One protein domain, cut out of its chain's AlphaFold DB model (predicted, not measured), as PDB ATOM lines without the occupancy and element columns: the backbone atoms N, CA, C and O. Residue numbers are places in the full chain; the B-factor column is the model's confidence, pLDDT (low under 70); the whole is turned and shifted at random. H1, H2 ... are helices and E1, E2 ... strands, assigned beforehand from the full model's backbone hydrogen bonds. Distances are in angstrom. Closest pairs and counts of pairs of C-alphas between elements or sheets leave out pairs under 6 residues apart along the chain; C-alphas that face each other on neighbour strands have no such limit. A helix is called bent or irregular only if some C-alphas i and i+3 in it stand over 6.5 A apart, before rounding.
ATOM      1  N   ILE A   2     315.666 358.595 393.231       41.12
ATOM      2  CA  ILE A   2     314.868 359.771 393.615       41.12
ATOM      3  C   ILE A   2     314.282 359.448 394.990       41.12
ATOM      4  O   ILE A   2     313.403 358.595 395.104       41.12
ATOM      5  N   SER A   3     314.843 360.032 396.048       48.38
ATOM      6  CA  SER A   3     314.301 359.889 397.396       48.38
ATOM      7  C   SER A   3     312.867 360.422 397.399       48.38
ATOM      8  O   SER A   3     312.602 361.527 396.925       48.38
ATOM      9  N   LYS A   4     311.913 359.620 397.891       60.69
ATOM     10  CA  LYS A   4     310.538 360.083 398.124       60.69
ATOM     11  C   LYS A   4     310.610 361.324 399.017       60.69
ATOM     12  O   LYS A   4     311.102 361.227 400.139       60.69
ATOM     13  N   CYS A   5     310.153 362.476 398.522       66.19
ATOM     14  CA  CYS A   5     310.095 363.698 399.318       66.19
ATOM     15  C   CYS A   5     309.153 363.473 400.518       66.19
ATOM     16  O   CYS A   5     307.962 363.249 400.299       66.19
ATOM     17  N   PRO A   6     309.634 363.548 401.776       67.62
ATOM     18  CA  PRO A   6     308.809 363.244 402.948       67.62
ATOM     19  C   PRO A   6     307.736 364.308 403.222       67.62
ATOM     20  O   PRO A   6     306.825 364.077 404.010       67.62
ATOM     21  N   PHE A   7     307.822 365.463 402.560       71.44
ATOM     22  CA  PHE A   7     306.866 366.564 402.687       71.44
ATOM     23  C   PHE A   7     305.808 366.569 401.584       71.44
ATOM     24  O   PHE A   7     304.931 367.431 401.594       71.44
ATOM     25  N   LEU A   8     305.886 365.637 400.631       77.75
ATOM     26  CA  LEU A   8     304.900 365.472 399.577       77.75
ATOM     27  C   LEU A   8     303.969 364.312 399.937       77.75
ATOM     28  O   LEU A   8     304.401 363.166 400.026       77.75
ATOM     29  N   ARG A   9     302.677 364.598 400.089       84.12
ATOM     30  CA  ARG A   9     301.650 363.573 400.313       84.12
ATOM     31  C   ARG A   9     300.474 363.728 399.371       84.12
ATOM     32  O   ARG A   9     300.173 364.827 398.910       84.12
ATOM     33  N   GLU A  10     299.773 362.634 399.121       87.50
ATOM     34  CA  GLU A  10     298.459 362.694 398.492       87.50
ATOM     35  C   GLU A  10     297.482 363.412 399.425       87.50
ATOM     36  O   GLU A  10     297.426 363.144 400.626       87.50
ATOM     37  N   TYR A  11     296.749 364.378 398.879       88.12
ATOM     38  CA  TYR A  11     295.819 365.201 399.643       88.12
ATOM     39  C   TYR A  11     294.371 364.857 399.332       88.12
ATOM     40  O   TYR A  11     293.554 364.723 400.242       88.12
ATOM     41  N   LYS A  12     294.035 364.733 398.046       89.56
ATOM     42  CA  LYS A  12     292.673 364.426 397.615       89.56
ATOM     43  C   LYS A  12     292.678 363.746 396.258       89.56
ATOM     44  O   LYS A  12     293.381 364.184 395.357       89.56
ATOM     45  N   VAL A  13     291.820 362.750 396.090       87.31
ATOM     46  CA  VAL A  13     291.514 362.175 394.779       87.31
ATOM     47  C   VAL A  13     290.171 362.728 394.320       87.31
ATOM     48  O   VAL A  13     289.163 362.596 395.014       87.31
ATOM     49  N   LEU A  14     290.162 363.394 393.170       82.62
ATOM     50  CA  LEU A  14     288.952 363.865 392.511       82.62
ATOM     51  C   LEU A  14     288.545 362.826 391.471       82.62
ATOM     52  O   LEU A  14     289.298 362.572 390.534       82.62
ATOM     53  N   ARG A  15     287.367 362.226 391.646       79.94
ATOM     54  CA  ARG A  15     286.764 361.331 390.654       79.94
ATOM     55  C   ARG A  15     285.970 362.188 389.674       79.94
ATOM     56  O   ARG A  15     285.013 362.838 390.093       79.94
ATOM     57  N   LEU A  16     286.418 362.258 388.425       76.00
ATOM     58  CA  LEU A  16     285.662 362.890 387.346       76.00
ATOM     59  C   LEU A  16     284.752 361.845 386.681       76.00
ATOM     60  O   LEU A  16     284.877 360.647 386.934       76.00
ATOM     61  N   ILE A  17     283.790 362.319 385.890       70.06
ATOM     62  CA  ILE A  17     282.932 361.465 385.059       70.06
ATOM     63  C   ILE A  17     283.817 360.919 383.922       70.06
ATOM     64  O   ILE A  17     284.594 361.697 383.376       70.06
ATOM     65  N   GLU A  18     283.702 359.619 383.619       55.97
ATOM     66  CA  GLU A  18     284.543 358.835 382.678       55.97
ATOM     67  C   GLU A  18     285.954 358.480 383.188       55.97
ATOM     68  O   GLU A  18     286.937 358.998 382.679       55.97
ATOM     69  N   ASP A  19     286.052 357.591 384.190       58.62
ATOM     70  CA  ASP A  19     287.270 356.876 384.659       58.62
ATOM     71  C   ASP A  19     288.567 357.688 384.911       58.62
ATOM     72  O   ASP A  19     289.597 357.142 385.312       58.62
ATOM     73  N   GLU A  20     288.533 359.014 384.789       63.44
ATOM     74  CA  GLU A  20     289.655 359.894 385.069       63.44
ATOM     75  C   GLU A  20     289.651 360.296 386.546       63.44
ATOM     76  O   GLU A  20     288.908 361.170 387.008       63.44
ATOM     77  N   SER A  21     290.548 359.692 387.321       68.06
ATOM     78  CA  SER A  21     290.878 360.189 388.655       68.06
ATOM     79  C   SER A  21     292.003 361.223 388.578       68.06
ATOM     80  O   SER A  21     293.105 360.918 388.120       68.06
ATOM     81  N   ARG A  22     291.768 362.440 389.082       82.12
ATOM     82  CA  ARG A  22     292.828 363.441 389.280       82.12
ATOM     83  C   ARG A  22     293.265 363.458 390.735       82.12
ATOM     84  O   ARG A  22     292.507 363.860 391.616       82.12
ATOM     85  N   VAL A  23     294.509 363.057 390.977       87.12
ATOM     86  CA  VAL A  23     295.134 363.150 392.299       87.12
ATOM     87  C   VAL A  23     295.666 364.565 392.508       87.12
ATOM     88  O   VAL A  23     296.393 365.105 391.677       87.12
ATOM     89  N   ILE A  24     295.285 365.170 393.625       88.44
ATOM     90  CA  ILE A  24     295.856 366.404 394.147       88.44
ATOM     91  C   ILE A  24     296.823 366.014 395.255       88.44
ATOM     92  O   ILE A  24     296.443 365.357 396.228       88.44
ATOM     93  N   PHE A  25     298.064 366.453 395.116       85.75
ATOM     94  CA  PHE A  25     299.104 366.300 396.119       85.75
ATOM     95  C   PHE A  25     299.194 367.565 396.968       85.75
ATOM     96  O   PHE A  25     298.725 368.635 396.578       85.75
ATOM     97  N   LYS A  26     299.809 367.455 398.137       83.31
ATOM     98  CA  LYS A  26     300.133 368.579 399.004       83.31
ATOM     99  C   LYS A  26     301.600 368.517 399.387       83.31
ATOM    100  O   LYS A  26     302.072 367.496 399.876       83.31
ATOM    101  N   CYS A  27     302.283 369.637 399.185       77.44
ATOM    102  CA  CYS A  27     303.584 369.899 399.779       77.44
ATOM    103  C   CYS A  27     303.345 370.565 401.139       77.44
ATOM    104  O   CYS A  27     302.879 371.705 401.197       77.44
ATOM    105  N   ASP A  28     303.608 369.856 402.236       71.81
ATOM    106  CA  ASP A  28     303.387 370.374 403.591       71.81
ATOM    107  C   ASP A  28     304.391 371.480 403.959       71.81
ATOM    108  O   ASP A  28     304.017 372.410 404.673       71.81
ATOM    109  N   LEU A  29     305.610 371.446 403.400       64.44
ATOM    110  CA  LEU A  29     306.592 372.532 403.525       64.44
ATOM    111  C   LEU A  29     306.074 373.805 402.845       64.44
ATOM    112  O   LEU A  29     306.009 374.858 403.467       64.44
ATOM    113  N   GLY A  30     305.647 373.659 401.586       63.88
ATOM    114  CA  GLY A  30     305.092 374.693 400.708       63.88
ATOM    115  C   GLY A  30     303.709 375.207 401.125       63.88
ATOM    116  O   GLY A  30     303.251 376.225 400.611       63.88
ATOM    117  N   LYS A  31     303.006 374.459 401.989       70.12
ATOM    118  CA  LYS A  31     301.550 374.545 402.211       70.12
ATOM    119  C   LYS A  31     300.755 374.675 400.901       70.12
ATOM    120  O   LYS A  31     299.714 375.326 400.859       70.12
ATOM    121  N   ALA A  32     301.242 374.035 399.841       73.06
ATOM    122  CA  ALA A  32     300.738 374.184 398.483       73.06
ATOM    123  C   ALA A  32     300.034 372.907 398.018       73.06
ATOM    124  O   ALA A  32     300.476 371.801 398.333       73.06
ATOM    125  N   LEU A  33     298.953 373.069 397.250       83.44
ATOM    126  CA  LEU A  33     298.285 371.977 396.542       83.44
ATOM    127  C   LEU A  33     298.843 371.872 395.122       83.44
ATOM    128  O   LEU A  33     298.997 372.884 394.441       83.44
ATOM    129  N   LEU A  34     299.131 370.651 394.688       83.75
ATOM    130  CA  LEU A  34     299.893 370.349 393.481       83.75
ATOM    131  C   LEU A  34     299.133 369.351 392.605       83.75
ATOM    132  O   LEU A  34     298.523 368.403 393.105       83.75
ATOM    133  N   LYS A  35     299.188 369.542 391.288       86.19
ATOM    134  CA  LYS A  35     298.739 368.555 390.295       86.19
ATOM    135  C   LYS A  35     299.880 367.578 389.977       86.19
ATOM    136  O   LYS A  35     301.039 367.918 390.204       86.19
ATOM    137  N   PRO A  36     299.596 366.411 389.368       83.62
ATOM    138  CA  PRO A  36     300.632 365.429 389.036       83.62
ATOM    139  C   PRO A  36     301.763 366.004 388.169       83.62
ATOM    140  O   PRO A  36     302.931 365.717 388.397       83.62
ATOM    141  N   ARG A  37     301.425 366.882 387.215       82.19
ATOM    142  CA  ARG A  37     302.407 367.556 386.348       82.19
ATOM    143  C   ARG A  37     303.353 368.495 387.099       82.19
ATOM    144  O   ARG A  37     304.464 368.714 386.644       82.19
ATOM    145  N   ASP A  38     302.908 369.037 388.233       77.50
ATOM    146  CA  ASP A  38     303.690 369.994 389.010       77.50
ATOM    147  C   ASP A  38     304.762 369.262 389.838       77.50
ATOM    148  O   ASP A  38     305.717 369.883 390.275       77.50
ATOM    149  N   LEU A  39     304.652 367.941 390.046       76.75
ATOM    150  CA  LEU A  39     305.509 367.186 390.972       76.75
ATOM    151  C   LEU A  39     307.001 367.227 390.635       76.75
ATOM    152  O   LEU A  39     307.821 367.156 391.546       76.75
ATOM    153  N   ASN A  40     307.340 367.353 389.355       73.50
ATOM    154  CA  ASN A  40     308.725 367.403 388.889       73.50
ATOM    155  C   ASN A  40     309.286 368.834 388.856       73.50
ATOM    156  O   ASN A  40     310.472 369.028 388.601       73.50
ATOM    157  N   GLU A  41     308.456 369.840 389.137       69.94
ATOM    158  CA  GLU A  41     308.882 371.228 389.164       69.94
ATOM    159  C   GLU A  41     309.685 371.533 390.434       69.94
ATOM    160  O   GLU A  41     309.343 371.108 391.547       69.94
ATOM    161  N   LYS A  42     310.745 372.335 390.279       62.50
ATOM    162  CA  LYS A  42     311.632 372.721 391.389       62.50
ATOM    163  C   LYS A  42     310.889 373.430 392.528       62.50
ATOM    164  O   LYS A  42     311.236 373.233 393.685       62.50
ATOM    165  N   TRP A  43     309.855 374.212 392.214       65.06
ATOM    166  CA  TRP A  43     309.052 374.953 393.198       65.06
ATOM    167  C   TRP A  43     308.030 374.080 393.946       65.06
ATOM    168  O   TRP A  43     307.466 374.520 394.946       65.06
ATOM    169  N   ALA A  44     307.759 372.867 393.454       64.94
ATOM    170  CA  ALA A  44     306.713 371.996 393.970       64.94
ATOM    171  C   ALA A  44     307.266 370.988 394.982       64.94
ATOM    172  O   ALA A  44     306.996 371.127 396.175       64.94
ATOM    173  N   CYS A  45     308.012 369.977 394.503       59.97
ATOM    174  CA  CYS A  45     308.748 368.987 395.312       59.97
ATOM    175  C   CYS A  45     309.668 368.054 394.482       59.97
ATOM    176  O   CYS A  45     310.009 366.963 394.939       59.97
ATOM    177  N   GLY A  46     310.077 368.460 393.273       54.84
ATOM    178  CA  GLY A  46     310.775 367.589 392.312       54.84
ATOM    179  C   GLY A  46     312.271 367.823 392.139       54.84
ATOM    180  O   GLY A  46     312.878 367.245 391.245       54.84
ATOM    181  N   GLY A  47     312.869 368.659 392.985       50.12
ATOM    182  CA  GLY A  47     314.314 368.886 393.064       50.12
ATOM    183  C   GLY A  47     314.803 368.899 394.510       50.12
ATOM    184  O   GLY A  47     315.525 369.807 394.906       50.12
ATOM    185  N   CYS A  48     314.348 367.946 395.327       54.34
ATOM    186  CA  CYS A  48     314.659 367.899 396.755       54.34
ATOM    187  C   CYS A  48     316.158 367.730 397.063       54.34
ATOM    188  O   CYS A  48     316.804 366.798 396.597       54.34
ATOM    189  N   SER A  49     316.657 368.503 398.024       48.00
ATOM    190  CA  SER A  49     317.254 367.944 399.244       48.00
ATOM    191  C   SER A  49     316.724 368.768 400.405       48.00
ATOM    192  O   SER A  49     316.928 369.974 400.420       48.00
ATOM    193  N   VAL A  50     316.009 368.149 401.347       47.94
ATOM    194  CA  VAL A  50     315.660 368.827 402.600       47.94
ATOM    195  C   VAL A  50     316.785 368.551 403.599       47.94
ATOM    196  O   VAL A  50     316.957 367.390 403.979       47.94
TER     197      VAL A  50
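Overview. This is residues 2 to 50 of the 105 residues of an uncharacterized protein of Firmicutes bacterium (UniProt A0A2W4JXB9). A long, narrow hairpin of two antiparallel strands, E1 and E2, makes most of the length of this domain, and a short third strand, E3, is added beside the last part of E2. The tight turn of residues 16 to 20 makes one end of the rod; at the other end lie the first printed residues, 2 to 7, and the last stretch, 41 to 50, while the short helix H1 only grazes the sheet. The printed part has 49 residues, with three named strands and one named helix in the order E1, E2, E3, H1; the sheet runs E1, E2, E3, all antiparallel. The class is mixed, helices and strands, with 23 of the 49 residues in named elements, which is under half. The whole is only just compact, close to loose, with a radius of gyration of the C-alphas of 11.5 A, and spans 38 by 18 by 16 A.

Along the chain. E1, residues 8 to 15, is the longest strand by residues; it runs 20.6 A from C-alpha 8 at (304.900, 365.472, 399.577) to C-alpha 15 at (286.764, 361.331, 390.654). E2, residues 21 to 27, measures 19.5 A. E3, residues 32 to 34, measures 6.4 A. H1, residues 36 to 40, measures 8.3 A and ends with C-alpha 40 at (308.725, 367.403, 388.889). H1 is irregular, but only just: C-alphas 37 and 40 are 6.8 A apart.

Arrangement. The three strands form a meander, each strand the antiparallel neighbour of the one before, with E1 and E3 as edge strands and E2 as the inner strand. E1 and E2 are a hairpin, with 154 degrees between their directions. C-alphas 10 and 25 face each other at 4.4 A, and N 22 and O 14 are within hydrogen-bond range at 2.9 A, as are N 9 and O 26 at 3.0 A. E2 and E3 are also a hairpin, at 149 degrees. C-alphas 26 and 33 face each other at 4.6 A, and N 25 and O 34 are within hydrogen-bond range at 2.8 A. H1 is on the sheet but only grazes it, with its residues 36 to 39. The closest C-alphas of E2 and H1 are those of Val 23 and Pro 36, 6.8 A apart. In H1, 0 of 1 O i to N i+4 pairs and 1 of 2 O i to N i+3 pairs are within hydrogen-bond range.

Size, cuts and confidence. The two C-alphas farthest apart are those of Glu 18 and Val 50, 38.3 A. The printed part has no cut, and the links E1 to E2, E2 to E3 and E3 to H1 are tight. The mean pLDDT of the printed part is 71.4; 21 residues are under 70, namely 2 to 6, 18 to 21, 29 to 30 and 41 to 50.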